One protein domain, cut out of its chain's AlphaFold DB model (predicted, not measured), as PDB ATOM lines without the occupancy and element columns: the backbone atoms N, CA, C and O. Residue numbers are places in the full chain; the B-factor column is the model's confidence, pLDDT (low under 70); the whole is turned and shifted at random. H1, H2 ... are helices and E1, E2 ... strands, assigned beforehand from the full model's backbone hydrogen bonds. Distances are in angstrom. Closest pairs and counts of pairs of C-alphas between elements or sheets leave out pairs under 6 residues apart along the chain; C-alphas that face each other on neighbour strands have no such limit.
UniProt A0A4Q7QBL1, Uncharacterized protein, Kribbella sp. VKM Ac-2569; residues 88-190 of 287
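AT A GLANCE: This is residues 88 to 190 of the 287 residues of an uncharacterized protein of Kribbella sp. VKM Ac-2569 (UniProt A0A4Q7QBL1). A strongly twisted sheet of four strands, E1 to E4, curls round one helix, H3, which packs into the hollow of one face. At one end of the long axis H1 lies off the sheet, joined to H3 through the short H2, and at the other end is the tip of the hairpin of E2 and E3. The printed part has 103 residues with three named helices followed by four named strands, in the sheet order E1, E2, E3, E4, antiparallel throughout; the class is mixed, helices and strands. The whole is compact, with a radius of gyration of the C-alphas of 13.8 A, yet elongated, spanning 45 by 27 by 21 A.

IN THESE COORDINATES: Residues 88 to 99 hold no named element. H1, residues 100 to 113, begins at C-alpha 100 (9.807, -0.516, -2.780) and is 19.8 A long. H2 is residues 117 to 120, and H3, residues 122 to 133, measures 15.0 A. E1, residues 141 to 148, measures 20.8 A and bends by 61 degrees at residue 144. E2, residues 151 to 160, measures 28.1 A. E3, residues 163 to 174, begins at C-alpha 163 (37.283, 22.082, -16.128), measures 30.6 A and bends by 63 degrees at residue 167. E4, residues 183 to 188, measures 14.1 A and ends at C-alpha 188 (18.431, 16.794, -6.161).

HOW THE PARTS SIT: The strands form a meander, each the antiparallel neighbour of the one before, with E1 and E4 as edge strands. In the hairpin of E1 and E2, N 143 and O 155 are 2.8 A apart, within hydrogen-bond range. In that of E2 and E3, N 154 and O 170 are within range at 2.9 A, and in that of E3 and E4, N 173 and O 184 at 2.9 A. H3 is on the sheet, on one face, in two layers, a helix over a sheet; its closest C-alphas to E2 are Glu 123 and Ile 154, 6.4 A, and to E4 Ala 122 and Trp 183, 5.9 A. H2 only grazes the sheet with residues 118 to 120. H2 and H3 only just touch, with 3 pairs of C-alphas within 8 A, and only at the corner, where H3 takes part with residues 124 to 125 alone; the closest C-alphas are Trp 118 and Glu 124, 5.6 A. H1 and H2 are close but not clearly touching, with the C-alphas of Tyr 110 and Pro 117 closest at 7.8 A. H1 is apart from H3 and only just not on the sheet, with 4 pairs of C-alphas within 10 A. Each O i to N i+4 pair in H3 is within hydrogen-bond range, against 9 of 10 in H1; H2 is too short for such a pair.

THE WHOLE: The two C-alphas farthest apart, Gly 112 and Glu 161, are 45.4 A apart. The printed part has no cut and no long link. The mean pLDDT of the printed part is 96.0, and no printed residue is under 70.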
ATOM      1  N   GLU A  88      10.864   1.447   7.265       82.81
ATOM      2  CA  GLU A  88      10.100   1.850   6.095       82.81
ATOM      3  C   GLU A  88      10.938   2.829   5.264       82.81
ATOM      4  O   GLU A  88      11.590   3.725   5.811       82.81
ATOM      5  N   PHE A  89      10.950   2.643   3.944       90.44
ATOM      6  CA  PHE A  89      11.613   3.569   3.033       90.44
ATOM      7  C   PHE A  89      10.872   4.910   3.071       90.44
ATOM      8  O   PHE A  89       9.693   4.984   2.736       90.44
ATOM      9  N   ARG A  90      11.551   5.966   3.528       92.38
ATOM     10  CA  ARG A  90      10.907   7.242   3.897       92.38
ATOM     11  C   ARG A  90      10.785   8.238   2.745       92.38
ATOM     12  O   ARG A  90      10.221   9.314   2.926       92.38
ATOM     13  N   PHE A  91      11.345   7.902   1.591       95.31
ATOM     14  CA  PHE A  91      11.387   8.764   0.421       95.31
ATOM     15  C   PHE A  91      10.325   8.353  -0.597       95.31
ATOM     16  O   PHE A  91       9.856   7.217  -0.619       95.31
ATOM     17  N   GLN A  92       9.947   9.294  -1.454       95.38
ATOM     18  CA  GLN A  92       9.218   9.015  -2.679       95.38
ATOM     19  C   GLN A  92      10.209   8.446  -3.711       95.38
ATOM     20  O   GLN A  92      11.046   9.214  -4.189       95.38
ATOM     21  N   PRO A  93      10.136   7.147  -4.063       95.25
ATOM     22  CA  PRO A  93      10.933   6.600  -5.156       95.25
ATOM     23  C   PRO A  93      10.499   7.245  -6.478       95.25
ATOM     24  O   PRO A  93       9.301   7.500  -6.674       95.25
ATOM     25  N   LEU A  94      11.469   7.544  -7.335       97.56
ATOM     26  CA  LEU A  94      11.291   8.158  -8.649       97.56
ATOM     27  C   LEU A  94      11.850   7.299  -9.772       97.56
ATOM     28  O   LEU A  94      11.218   7.199 -10.820       97.56
ATOM     29  N   TRP A  95      13.043   6.748  -9.589       98.25
ATOM     30  CA  TRP A  95      13.747   5.979 -10.596       98.25
ATOM     31  C   TRP A  95      14.911   5.210  -9.952       98.25
ATOM     32  O   TRP A  95      15.645   5.795  -9.155       98.25
ATOM     33  N   PRO A  96      15.183   3.956 -10.337       97.38
ATOM     34  CA  PRO A  96      14.554   3.222 -11.434       97.38
ATOM     35  C   PRO A  96      13.297   2.455 -11.035       97.38
ATOM     36  O   PRO A  96      12.598   1.952 -11.914       97.38
ATOM     37  N   PHE A  97      12.994   2.357  -9.743       97.00
ATOM     38  CA  PHE A  97      11.869   1.564  -9.270       97.00
ATOM     39  C   PHE A  97      10.659   2.452  -8.998       97.00
ATOM     40  O   PHE A  97      10.734   3.471  -8.323       97.00
ATOM     41  N   ARG A  98       9.478   2.028  -9.443       94.50
ATOM     42  CA  ARG A  98       8.220   2.741  -9.163       94.50
ATOM     43  C   ARG A  98       7.721   2.489  -7.743       94.50
ATOM     44  O   ARG A  98       6.772   3.128  -7.289       94.50
ATOM     45  N   SER A  99       8.303   1.506  -7.051       93.31
ATOM     46  CA  SER A  99       7.943   1.140  -5.683       93.31
ATOM     47  C   SER A  99       9.044   0.354  -4.971       93.31
ATOM     48  O   SER A  99       9.857  -0.329  -5.593       93.31
ATOM     49  N   VAL A 100       8.974   0.345  -3.638       94.88
ATOM     50  CA  VAL A 100       9.807  -0.516  -2.780       94.88
ATOM     51  C   VAL A 100       9.625  -2.001  -3.119       94.88
ATOM     52  O   VAL A 100      10.580  -2.774  -3.070       94.88
ATOM     53  N   THR A 101       8.413  -2.414  -3.502       95.12
ATOM     54  CA  THR A 101       8.118  -3.798  -3.897       95.12
ATOM     55  C   THR A 101       8.862  -4.200  -5.170       95.12
ATOM     56  O   THR A 101       9.372  -5.318  -5.247       95.12
ATOM     57  N   GLU A 102       8.948  -3.295  -6.145       95.94
ATOM     58  CA  GLU A 102       9.674  -3.512  -7.401       95.94
ATOM     59  C   GLU A 102      11.186  -3.603  -7.153       95.94
ATOM     60  O   GLU A 102      11.814  -4.563  -7.597       95.94
ATOM     61  N   ALA A 103      11.745  -2.704  -6.335       96.75
ATOM     62  CA  ALA A 103      13.146  -2.769  -5.908       96.75
ATOM     63  C   ALA A 103      13.473  -4.081  -5.171       96.75
ATOM     64  O   ALA A 103      14.482  -4.731  -5.441       96.75
ATOM     65  N   ALA A 104      12.587  -4.532  -4.277       96.00
ATOM     66  CA  ALA A 104      12.758  -5.801  -3.573       96.00
ATOM     67  C   ALA A 104      12.660  -7.014  -4.516       96.00
ATOM     68  O   ALA A 104      13.340  -8.021  -4.303       96.00
ATOM     69  N   ALA A 105      11.809  -6.951  -5.546       96.12
ATOM     70  CA  ALA A 105      11.726  -7.985  -6.574       96.12
ATOM     71  C   ALA A 105      13.009  -8.047  -7.409       96.12
ATOM     72  O   ALA A 105      13.551  -9.139  -7.601       96.12
ATOM     73  N   TRP A 106      13.535  -6.888  -7.811       97.19
ATOM     74  CA  TRP A 106      14.830  -6.789  -8.472       97.19
ATOM     75  C   TRP A 106      15.952  -7.360  -7.598       97.19
ATOM     76  O   TRP A 106      16.679  -8.240  -8.046       97.19
ATOM     77  N   GLN A 107      16.026  -6.976  -6.319       96.38
ATOM     78  CA  GLN A 107      17.071  -7.449  -5.406       96.38
ATOM     79  C   GLN A 107      17.070  -8.982  -5.259       96.38
ATOM     80  O   GLN A 107      18.129  -9.612  -5.217       96.38
ATOM     81  N   ARG A 108      15.888  -9.614  -5.199       95.69
ATOM     82  CA  ARG A 108      15.777 -11.086  -5.171       95.69
ATOM     83  C   ARG A 108      16.264 -11.722  -6.474       95.69
ATOM     84  O   ARG A 108      16.982 -12.714  -6.419       95.69
ATOM     85  N   SER A 109      15.888 -11.146  -7.615       96.31
ATOM     86  CA  SER A 109      16.331 -11.586  -8.944       96.31
ATOM     87  C   SER A 109      17.851 -11.462  -9.119       96.31
ATOM     88  O   SER A 109      18.505 -12.384  -9.617       96.31
ATOM     89  N   TYR A 110      18.427 -10.350  -8.656       96.25
ATOM     90  CA  TYR A 110      19.851 -10.048  -8.772       96.25
ATOM     91  C   TYR A 110      20.727 -11.124  -8.125       96.25
ATOM     92  O   TYR A 110      21.711 -11.555  -8.716       96.25
ATOM     93  N   ARG A 111      20.327 -11.652  -6.962       93.56
ATOM     94  CA  ARG A 111      21.079 -12.707  -6.256       93.56
ATOM     95  C   ARG A 111      21.210 -14.016  -7.035       93.56
ATOM     96  O   ARG A 111      22.124 -14.784  -6.759       93.56
ATOM     97  N   GLY A 112      20.297 -14.285  -7.968       93.06
ATOM     98  CA  GLY A 112      20.362 -15.463  -8.834       93.06
ATOM     99  C   GLY A 112      21.010 -15.198 -10.193       93.06
ATOM    100  O   GLY A 112      21.648 -16.089 -10.741       93.06
ATOM    101  N   SER A 113      20.838 -13.993 -10.746       93.50
ATOM    102  CA  SER A 113      21.191 -13.688 -12.143       93.50
ATOM    103  C   SER A 113      22.357 -12.714 -12.324       93.50
ATOM    104  O   SER A 113      22.968 -12.698 -13.387       93.50
ATOM    105  N   GLY A 114      22.639 -11.863 -11.333       93.12
ATOM    106  CA  GLY A 114      23.573 -10.740 -11.451       93.12
ATOM    107  C   GLY A 114      23.137  -9.640 -12.433       93.12
ATOM    108  O   GLY A 114      23.948  -8.784 -12.780       93.12
ATOM    109  N   GLY A 115      21.890  -9.659 -12.919       93.06
ATOM    110  CA  GLY A 115      21.419  -8.748 -13.966       93.06
ATOM    111  C   GLY A 115      21.335  -7.283 -13.524       93.06
ATOM    112  O   GLY A 115      20.917  -6.992 -12.410       93.06
ATOM    113  N   GLN A 116      21.678  -6.357 -14.429       93.44
ATOM    114  CA  GLN A 116      21.663  -4.903 -14.183       93.44
ATOM    115  C   GLN A 116      22.481  -4.489 -12.933       93.44
ATOM    116  O   GLN A 116      21.956  -3.824 -12.041       93.44
ATOM    117  N   PRO A 117      23.776  -4.855 -12.842       96.19
ATOM    118  CA  PRO A 117      24.596  -4.591 -11.651       96.19
ATOM    119  C   PRO A 117      24.740  -3.099 -11.324       96.19
ATOM    120  O   PRO A 117      24.995  -2.752 -10.174       96.19
ATOM    121  N   TRP A 118      24.506  -2.227 -12.307       96.88
ATOM    122  CA  TRP A 118      24.529  -0.776 -12.164       96.88
ATOM    123  C   TRP A 118      23.573  -0.239 -11.092       96.88
ATOM    124  O   TRP A 118      23.844   0.809 -10.521       96.88
ATOM    125  N   HIS A 119      22.499  -0.960 -10.744       96.94
ATOM    126  CA  HIS A 119      21.626  -0.576  -9.627       96.94
ATOM    127  C   HIS A 119      22.346  -0.566  -8.268       96.94
ATOM    128  O   HIS A 119      21.861   0.056  -7.325       96.94
ATOM    129  N   LEU A 120      23.484  -1.257  -8.136       97.38
ATOM    130  CA  LEU A 120      24.308  -1.245  -6.921       97.38
ATOM    131  C   LEU A 120      25.347  -0.117  -6.909       97.38
ATOM    132  O   LEU A 120      25.940   0.162  -5.863       97.38
ATOM    133  N   ASP A 121      25.533   0.559  -8.041       97.69
ATOM    134  CA  ASP A 121      26.458   1.669  -8.207       97.69
ATOM    135  C   ASP A 121      25.685   2.998  -8.251       97.69
ATOM    136  O   ASP A 121      24.852   3.240  -9.130       97.69
ATOM    137  N   ALA A 122      25.937   3.874  -7.275       98.38
ATOM    138  CA  ALA A 122      25.234   5.153  -7.164       98.38
ATOM    139  C   ALA A 122      25.535   6.082  -8.350       98.38
ATOM    140  O   ALA A 122      24.686   6.874  -8.759       98.38
ATOM    141  N   GLU A 123      26.743   6.001  -8.892       98.56
ATOM    142  CA  GLU A 123      27.219   6.852  -9.974       98.56
ATOM    143  C   GLU A 123      26.652   6.412 -11.310       98.56
ATOM    144  O   GLU A 123      26.156   7.240 -12.077       98.56
ATOM    145  N   GLU A 124      26.678   5.106 -11.565       98.44
ATOM    146  CA  GLU A 124      26.090   4.536 -12.770       98.44
ATOM    147  C   GLU A 124      24.568   4.729 -12.769       98.44
ATOM    148  O   GLU A 124      23.998   5.133 -13.783       98.44
ATOM    149  N   THR A 125      23.914   4.573 -11.612       98.56
ATOM    150  CA  THR A 125      22.489   4.902 -11.438       98.56
ATOM    151  C   THR A 125      22.214   6.380 -11.734       98.56
ATOM    152  O   THR A 125      21.300   6.692 -12.500       98.56
ATOM    153  N   ALA A 126      23.018   7.304 -11.196       98.75
ATOM    154  CA  ALA A 126      22.868   8.741 -11.436       98.75
ATOM    155  C   ALA A 126      23.058   9.121 -12.920       98.75
ATOM    156  O   ALA A 126      22.305   9.940 -13.463       98.75
ATOM    157  N   LEU A 127      24.035   8.516 -13.600       98.56
ATOM    158  CA  LEU A 127      24.281   8.745 -15.027       98.56
ATOM    159  C   LEU A 127      23.191   8.128 -15.908       98.56
ATOM    160  O   LEU A 127      22.744   8.789 -16.847       98.56
ATOM    161  N   ASN A 128      22.717   6.920 -15.599       98.25
ATOM    162  CA  ASN A 128      21.615   6.288 -16.328       98.25
ATOM    163  C   ASN A 128      20.304   7.066 -16.152       98.25
ATOM    164  O   ASN A 128      19.576   7.266 -17.125       98.25
ATOM    165  N   PHE A 129      20.040   7.590 -14.951       98.62
ATOM    166  CA  PHE A 129      18.930   8.512 -14.717       98.62
ATOM    167  C   PHE A 129      19.051   9.765 -15.595       98.62
ATOM    168  O   PHE A 129      18.123  10.132 -16.312       98.62
ATOM    169  N   THR A 130      20.216  10.409 -15.593       98.56
ATOM    170  CA  THR A 130      20.415  11.684 -16.297       98.56
ATOM    171  C   THR A 130      20.374  11.522 -17.816       98.56
ATOM    172  O   THR A 130      19.687  12.263 -18.517       98.56
ATOM    173  N   ARG A 131      21.088  10.534 -18.354       97.75
ATOM    174  CA  ARG A 131      21.249  10.360 -19.802       97.75
ATOM    175  C   ARG A 131      20.129   9.542 -20.420       97.75
ATOM    176  O   ARG A 131      19.691   9.862 -21.516       97.75
ATOM    177  N   GLY A 132      19.699   8.492 -19.728       96.75
ATOM    178  CA  GLY A 132      18.647   7.593 -20.187       96.75
ATOM    179  C   GLY A 132      17.271   8.146 -19.853       96.75
ATOM    180  O   GLY A 132      16.500   8.463 -20.750       96.75
ATOM    181  N   PHE A 133      16.974   8.313 -18.562       98.00
ATOM    182  CA  PHE A 133      15.628   8.700 -18.134       98.00
ATOM    183  C   PHE A 133      15.289  10.175 -18.368       98.00
ATOM    184  O   PHE A 133      14.135  10.462 -18.665       98.00
ATOM    185  N   LEU A 134      16.233  11.116 -18.243       98.19
ATOM    186  CA  LEU A 134      15.983  12.534 -18.559       98.19
ATOM    187  C   LEU A 134      16.331  12.905 -20.007       98.19
ATOM    188  O   LEU A 134      15.863  13.931 -20.497       98.19
ATOM    189  N   GLY A 135      17.134  12.090 -20.697       97.25
ATOM    190  CA  GLY A 135      17.613  12.383 -22.051       97.25
ATOM    191  C   GLY A 135      18.708  13.456 -22.116       97.25
ATOM    192  O   GLY A 135      19.031  13.934 -23.202       97.25
ATOM    193  N   PHE A 136      19.303  13.856 -20.986       97.44
ATOM    194  CA  PHE A 136      20.338  14.897 -20.931       97.44
ATOM    195  C   PHE A 136      21.709  14.312 -21.290       97.44
ATOM    196  O   PHE A 136      22.594  14.152 -20.451       97.44
ATOM    197  N   THR A 137      21.868  13.938 -22.559       96.06
ATOM    198  CA  THR A 137      23.007  13.144 -23.047       96.06
ATOM    199  C   THR A 137      24.359  13.856 -22.979       96.06
ATOM    200  O   THR A 137      25.384  13.180 -22.899       96.06
ATOM    201  N   GLU A 138      24.376  15.193 -22.958       95.25
ATOM    202  CA  GLU A 138      25.603  15.986 -22.802       95.25
ATOM    203  C   GLU A 138      26.165  15.975 -21.372       95.25
ATOM    204  O   GLU A 138      27.332  16.307 -21.170       95.25
ATOM    205  N   ILE A 139      25.354  15.577 -20.386       97.31
ATOM    206  CA  ILE A 139      25.767  15.412 -18.992       97.31
ATOM    207  C   ILE A 139      26.301  13.986 -18.844       97.31
ATOM    208  O   ILE A 139      25.572  13.031 -18.568       97.31
ATOM    209  N   ASP A 140      27.591  13.832 -19.120       95.69
ATOM    210  CA  ASP A 140      28.196  12.549 -19.471       95.69
ATOM    211  C   ASP A 140      29.065  11.928 -18.373       95.69
ATOM    212  O   ASP A 140      29.535  10.799 -18.544       95.69
ATOM    213  N   ARG A 141      29.288  12.634 -17.260       97.81
ATOM    214  CA  ARG A 141      30.250  12.224 -16.229       97.81
ATOM    215  C   ARG A 141      29.831  12.596 -14.816       97.81
ATOM    216  O   ARG A 141      29.098  13.557 -14.587       97.81
ATOM    217  N   VAL A 142      30.396  11.867 -13.859       98.31
ATOM    218  CA  VAL A 142      30.371  12.239 -12.444       98.31
ATOM    219  C   VAL A 142      31.533  13.181 -12.142       98.31
ATOM    220  O   VAL A 142      32.676  12.914 -12.510       98.31
ATOM    221  N   VAL A 143      31.229  14.284 -11.464       97.62
ATOM    222  CA  VAL A 143      32.171  15.364 -11.126       97.62
ATOM    223  C   VAL A 143      32.347  15.557  -9.619       97.62
ATOM    224  O   VAL A 143      33.324  16.163  -9.191       97.62
ATOM    225  N   SER A 144      31.438  15.027  -8.793       97.38
ATOM    226  CA  SER A 144      31.608  14.963  -7.335       97.38
ATOM    227  C   SER A 144      30.820  13.804  -6.729       97.38
ATOM    228  O   SER A 144      29.845  13.332  -7.314       97.38
ATOM    229  N   ARG A 145      31.276  13.307  -5.574       97.88
ATOM    230  CA  ARG A 145      30.752  12.102  -4.918       97.88
ATOM    231  C   ARG A 145      30.776  12.287  -3.406       97.88
ATOM    232  O   ARG A 145      31.810  12.656  -2.850       97.88
ATOM    233  N   SER A 146      29.668  11.992  -2.742       97.25
ATOM    234  CA  SER A 146      29.587  11.905  -1.283       97.25
ATOM    235  C   SER A 146      28.567  10.840  -0.905       97.25
ATOM    236  O   SER A 146      27.402  10.970  -1.255       97.25
ATOM    237  N   ALA A 147      28.980   9.790  -0.197       94.94
ATOM    238  CA  ALA A 147      28.085   8.725   0.249       94.94
ATOM    239  C   ALA A 147      28.278   8.452   1.742       94.94
ATOM    240  O   ALA A 147      29.409   8.416   2.236       94.94
ATOM    241  N   ARG A 148      27.170   8.281   2.468       92.06
ATOM    242  CA  ARG A 148      27.147   7.982   3.904       92.06
ATOM    243  C   ARG A 148      25.964   7.073   4.217       92.06
ATOM    244  O   ARG A 148      24.816   7.488   4.132       92.06
ATOM    245  N   GLY A 149      26.255   5.842   4.634       90.75
ATOM    246  CA  GLY A 149      25.221   4.871   4.990       90.75
ATOM    247  C   GLY A 149      24.314   4.539   3.805       90.75
ATOM    248  O   GLY A 149      24.774   3.964   2.819       90.75
ATOM    249  N   GLU A 150      23.033   4.878   3.932       94.50
ATOM    250  CA  GLU A 150      22.007   4.643   2.911       94.50
ATOM    251  C   GLU A 150      21.857   5.814   1.933       94.50
ATOM    252  O   GLU A 150      21.146   5.659   0.950       94.50
ATOM    253  N   ASP A 151      22.542   6.941   2.153       97.06
ATOM    254  CA  ASP A 151      22.457   8.151   1.333       97.06
ATOM    255  C   ASP A 151      23.689   8.338   0.434       97.06
ATOM    256  O   ASP A 151      24.834   8.144   0.859       97.06
ATOM    257  N   ALA A 152      23.461   8.809  -0.791       98.38
ATOM    258  CA  ALA A 152      24.491   9.274  -1.711       98.38
ATOM    259  C   ALA A 152      24.082  10.578  -2.411       98.38
ATOM    260  O   ALA A 152      22.941  10.762  -2.821       98.38
ATOM    261  N   TYR A 153      25.048  11.475  -2.575       98.62
ATOM    262  CA  TYR A 153      24.950  12.730  -3.306       98.62
ATOM    263  C   TYR A 153      25.986  12.699  -4.424       98.62
ATOM    264  O   TYR A 153      27.194  12.772  -4.172       98.62
ATOM    265  N   ILE A 154      25.509  12.549  -5.655       98.75
ATOM    266  CA  ILE A 154      26.347  12.375  -6.840       98.75
ATOM    267  C   ILE A 154      26.190  13.594  -7.740       98.75
ATOM    268  O   ILE A 154      25.126  13.835  -8.307       98.75
ATOM    269  N   GLY A 155      27.259  14.375  -7.871       98.56
ATOM    270  CA  GLY A 155      27.317  15.478  -8.819       98.56
ATOM    271  C   GLY A 155      27.533  14.956 -10.229       98.56
ATOM    272  O   GLY A 155      28.596  14.401 -10.510       98.56
ATOM    273  N   VAL A 156      26.564  15.169 -11.111       98.62
ATOM    274  CA  VAL A 156      26.673  14.891 -12.547       98.62
ATOM    275  C   VAL A 156      26.939  16.182 -13.310       98.62
ATOM    276  O   VAL A 156      26.535  17.269 -12.890       98.62
ATOM    277  N   GLY A 157      27.660  16.075 -14.416       97.31
ATOM    278  CA  GLY A 157      28.156  17.246 -15.113       97.31
ATOM    279  C   GLY A 157      28.762  16.950 -16.475       97.31
ATOM    280  O   GLY A 157      28.556  15.886 -17.054       97.31
ATOM    281  N   TYR A 158      29.531  17.917 -16.958       95.81
ATOM    282  CA  TYR A 158      30.215  17.904 -18.249       95.81
ATOM    283  C   TYR A 158      31.542  18.670 -18.139       95.81
ATOM    284  O   TYR A 158      31.847  19.270 -17.107       95.81
ATOM    285  N   GLN A 159      32.366  18.638 -19.188       94.38
ATOM    286  CA  GLN A 159      33.561  19.490 -19.266       94.38
ATOM    287  C   GLN A 159      33.209  20.836 -19.887       94.38
ATOM    288  O   GLN A 159      32.668  20.883 -20.992       94.38
ATOM    289  N   ALA A 160      33.578  21.915 -19.211       89.88
ATOM    290  CA  ALA A 160      33.470  23.283 -19.693       89.88
ATOM    291  C   ALA A 160      34.840  23.949 -19.580       89.88
ATOM    292  O   ALA A 160      35.439  23.958 -18.508       89.88
ATOM    293  N   GLU A 161      35.369  24.471 -20.689       89.50
ATOM    294  CA  GLU A 161      36.633  25.230 -20.687       89.50
ATOM    295  C   GLU A 161      37.811  24.483 -20.018       89.50
ATOM    296  O   GLU A 161      38.643  25.055 -19.316       89.50
ATOM    297  N   GLY A 162      37.870  23.160 -20.212       89.19
ATOM    298  CA  GLY A 162      38.910  22.303 -19.632       89.19
ATOM    299  C   GLY A 162      38.748  22.010 -18.136       89.19
ATOM    300  O   GLY A 162      39.670  21.463 -17.529       89.19
ATOM    301  N   ARG A 163      37.605  22.356 -17.533       92.75
ATOM    302  CA  ARG A 163      37.283  22.082 -16.128       92.75
ATOM    303  C   ARG A 163      35.936  21.364 -15.994       92.75
ATOM    304  O   ARG A 163      35.012  21.642 -16.760       92.75
ATOM    305  N   PRO A 164      35.779  20.473 -15.000       93.62
ATOM    306  CA  PRO A 164      34.480  19.885 -14.704       93.62
ATOM    307  C   PRO A 164      33.481  20.961 -14.262       93.62
ATOM    308  O   PRO A 164      33.766  21.726 -13.340       93.62
ATOM    309  N   SER A 165      32.309  20.985 -14.893       94.12
ATOM    310  CA  SER A 165      31.146  21.772 -14.474       94.12
ATOM    311  C   SER A 165      30.087  20.847 -13.881       94.12
ATOM    312  O   SER A 165      29.907  19.732 -14.370       94.12
ATOM    313  N   VAL A 166      29.396  21.289 -12.829       96.19
ATOM    314  CA  VAL A 166      28.319  20.533 -12.167       96.19
ATOM    315  C   VAL A 166      26.979  20.993 -12.729       96.19
ATOM    316  O   VAL A 166      26.640  22.163 -12.591       96.19
ATOM    317  N   ALA A 167      26.199  20.070 -13.289       97.25
ATOM    318  CA  ALA A 167      24.850  20.362 -13.765       97.25
ATOM    319  C   ALA A 167      23.785  20.128 -12.684       97.25
ATOM    320  O   ALA A 167      22.840  20.905 -12.562       97.25
ATOM    321  N   ALA A 168      23.947  19.079 -11.874       98.38
ATOM    322  CA  ALA A 168      23.105  18.807 -10.712       98.38
ATOM    323  C   ALA A 168      23.830  17.908  -9.707       98.38
ATOM    324  O   ALA A 168      24.736  17.158 -10.073       98.38
ATOM    325  N   VAL A 169      23.387  17.937  -8.450       98.69
ATOM    326  CA  VAL A 169      23.767  16.951  -7.431       98.69
ATOM    327  C   VAL A 169      22.556  16.073  -7.150       98.69
ATOM    328  O   VAL A 169      21.599  16.518  -6.525       98.69
ATOM    329  N   ILE A 170      22.584  14.836  -7.632       98.81
ATOM    330  CA  ILE A 170      21.489  13.875  -7.486       98.81
ATOM    331  C   ILE A 170      21.565  13.245  -6.098       98.81
ATOM    332  O   ILE A 170      22.624  12.763  -5.692       98.81
ATOM    333  N   HIS A 171      20.442  13.240  -5.383       98.69
ATOM    334  CA  HIS A 171      20.276  12.518  -4.126       98.69
ATOM    335  C   HIS A 171      19.731  11.121  -4.423       98.69
ATOM    336  O   HIS A 171      18.647  10.970  -4.996       98.69
ATOM    337  N   LEU A 172      20.508  10.110  -4.043       98.69
ATOM    338  CA  LEU A 172      20.143   8.706  -4.115       98.69
ATOM    339  C   LEU A 172      20.069   8.105  -2.716       98.69
ATOM    340  O   LEU A 172      20.869   8.445  -1.841       98.69
ATOM    341  N   VAL A 173      19.142   7.173  -2.528       98.12
ATOM    342  CA  VAL A 173      18.974   6.431  -1.279       98.12
ATOM    343  C   VAL A 173      18.868   4.942  -1.580       98.12
ATOM    344  O   VAL A 173      18.253   4.547  -2.569       98.12
ATOM    345  N   LYS A 174      19.460   4.094  -0.740       97.50
ATOM    346  CA  LYS A 174      19.299   2.642  -0.861       97.50
ATOM    347  C   LYS A 174      17.883   2.208  -0.491       97.50
ATOM    348  O   LYS A 174      17.383   2.548   0.580       97.50
ATOM    349  N   ILE A 175      17.258   1.386  -1.333       95.81
ATOM    350  CA  ILE A 175      16.026   0.674  -0.976       95.81
ATOM    351  C   ILE A 175      16.379  -0.723  -0.461       95.81
ATOM    352  O   ILE A 175      16.970  -1.532  -1.169       95.81
ATOM    353  N   GLY A 176      15.940  -1.057   0.753       91.88
ATOM    354  CA  GLY A 176      16.097  -2.396   1.323       91.88
ATOM    355  C   GLY A 176      17.319  -2.528   2.231       91.88
ATOM    356  O   GLY A 176      17.747  -1.567   2.856       91.88
ATOM    357  N   ARG A 177      17.838  -3.753   2.381       87.06
ATOM    358  CA  ARG A 177      18.930  -4.081   3.317       87.06
ATOM    359  C   ARG A 177      20.016  -4.916   2.646       87.06
ATOM    360  O   ARG A 177      19.744  -5.635   1.685       87.06
ATOM    361  N   GLY A 178      21.210  -4.887   3.235       90.62
ATOM    362  CA  GLY A 178      22.365  -5.675   2.803       90.62
ATOM    363  C   GLY A 178      23.202  -4.988   1.722       90.62
ATOM    364  O   GLY A 178      22.910  -3.870   1.301       90.62
ATOM    365  N   SER A 179      24.261  -5.671   1.288       91.56
ATOM    366  CA  SER A 179      25.180  -5.203   0.239       91.56
ATOM    367  C   SER A 179      24.488  -4.962  -1.099       91.56
ATOM    368  O   SER A 179      24.871  -4.057  -1.828       91.56
ATOM    369  N   ASP A 180      23.439  -5.733  -1.374       95.56
ATOM    370  CA  ASP A 180      22.748  -5.751  -2.664       95.56
ATOM    371  C   ASP A 180      21.508  -4.841  -2.659       95.56
ATOM    372  O   ASP A 180      20.604  -5.015  -3.471       95.56
ATOM    373  N   ALA A 181      21.382  -3.937  -1.683       96.31
ATOM    374  CA  ALA A 181      20.310  -2.946  -1.670       96.31
ATOM    375  C   ALA A 181      20.550  -1.930  -2.803       96.31
ATOM    376  O   ALA A 181      21.595  -1.267  -2.782       96.31
ATOM    377  N   PRO A 182      19.638  -1.814  -3.788       97.88
ATOM    378  CA  PRO A 182      19.851  -0.939  -4.930       97.88
ATOM    379  C   PRO A 182      19.665   0.538  -4.586       97.88
ATOM    380  O   PRO A 182      18.924   0.889  -3.663       97.88
ATOM    381  N   TRP A 183      20.303   1.396  -5.375       98.50
ATOM    382  CA  TRP A 183      20.139   2.842  -5.326       98.50
ATOM    383  C   TRP A 183      18.875   3.297  -6.050       98.50
ATOM    384  O   TRP A 183      18.555   2.836  -7.145       98.50
ATOM    385  N   GLU A 184      18.197   4.253  -5.430       98.38
ATOM    386  CA  GLU A 184      16.999   4.907  -5.931       98.38
ATOM    387  C   GLU A 184      17.223   6.418  -5.950       98.38
ATOM    388  O   GLU A 184      17.617   7.001  -4.940       98.38
ATOM    389  N   VAL A 185      16.940   7.065  -7.076       98.75
ATOM    390  CA  VAL A 185      16.900   8.523  -7.190       98.75
ATOM    391  C   VAL A 185      15.671   9.048  -6.461       98.75
ATOM    392  O   VAL A 185      14.545   8.636  -6.736       98.75
ATOM    393  N   VAL A 186      15.884  10.001  -5.556       98.44
ATOM    394  CA  VAL A 186      14.807  10.590  -4.748       98.44
ATOM    395  C   VAL A 186      14.685  12.102  -4.915       98.44
ATOM    396  O   VAL A 186      13.682  12.671  -4.497       98.44
ATOM    397  N   GLY A 187      15.652  12.771  -5.544       98.31
ATOM    398  CA  GLY A 187      15.626  14.218  -5.760       98.31
ATOM    399  C   GLY A 187      16.998  14.776  -6.126       98.31
ATOM    400  O   GLY A 187      17.917  14.026  -6.459       98.31
ATOM    401  N   THR A 188      17.146  16.095  -6.036       98.56
ATOM    402  CA  THR A 188      18.431  16.794  -6.161       98.56
ATOM    403  C   THR A 188      18.700  17.690  -4.958       98.56
ATOM    404  O   THR A 188      17.786  18.194  -4.305       98.56
ATOM    405  N   ALA A 189      19.983  17.879  -4.656       97.19
ATOM    406  CA  ALA A 189      20.464  18.912  -3.751       97.19
ATOM    407  C   ALA A 189      20.737  20.185  -4.566       97.19
ATOM    408  O   ALA A 189      21.819  20.380  -5.124       97.19
ATOM    409  N   ASP A 190      19.706  21.014  -4.670       93.50
ATOM    410  CA  ASP A 190      19.663  22.179  -5.549       93.50
ATOM    411  C   ASP A 190      20.558  23.339  -5.068       93.50
ATOM    412  O   ASP A 190      20.757  23.546  -3.868       93.50
TER     413      ASP A 190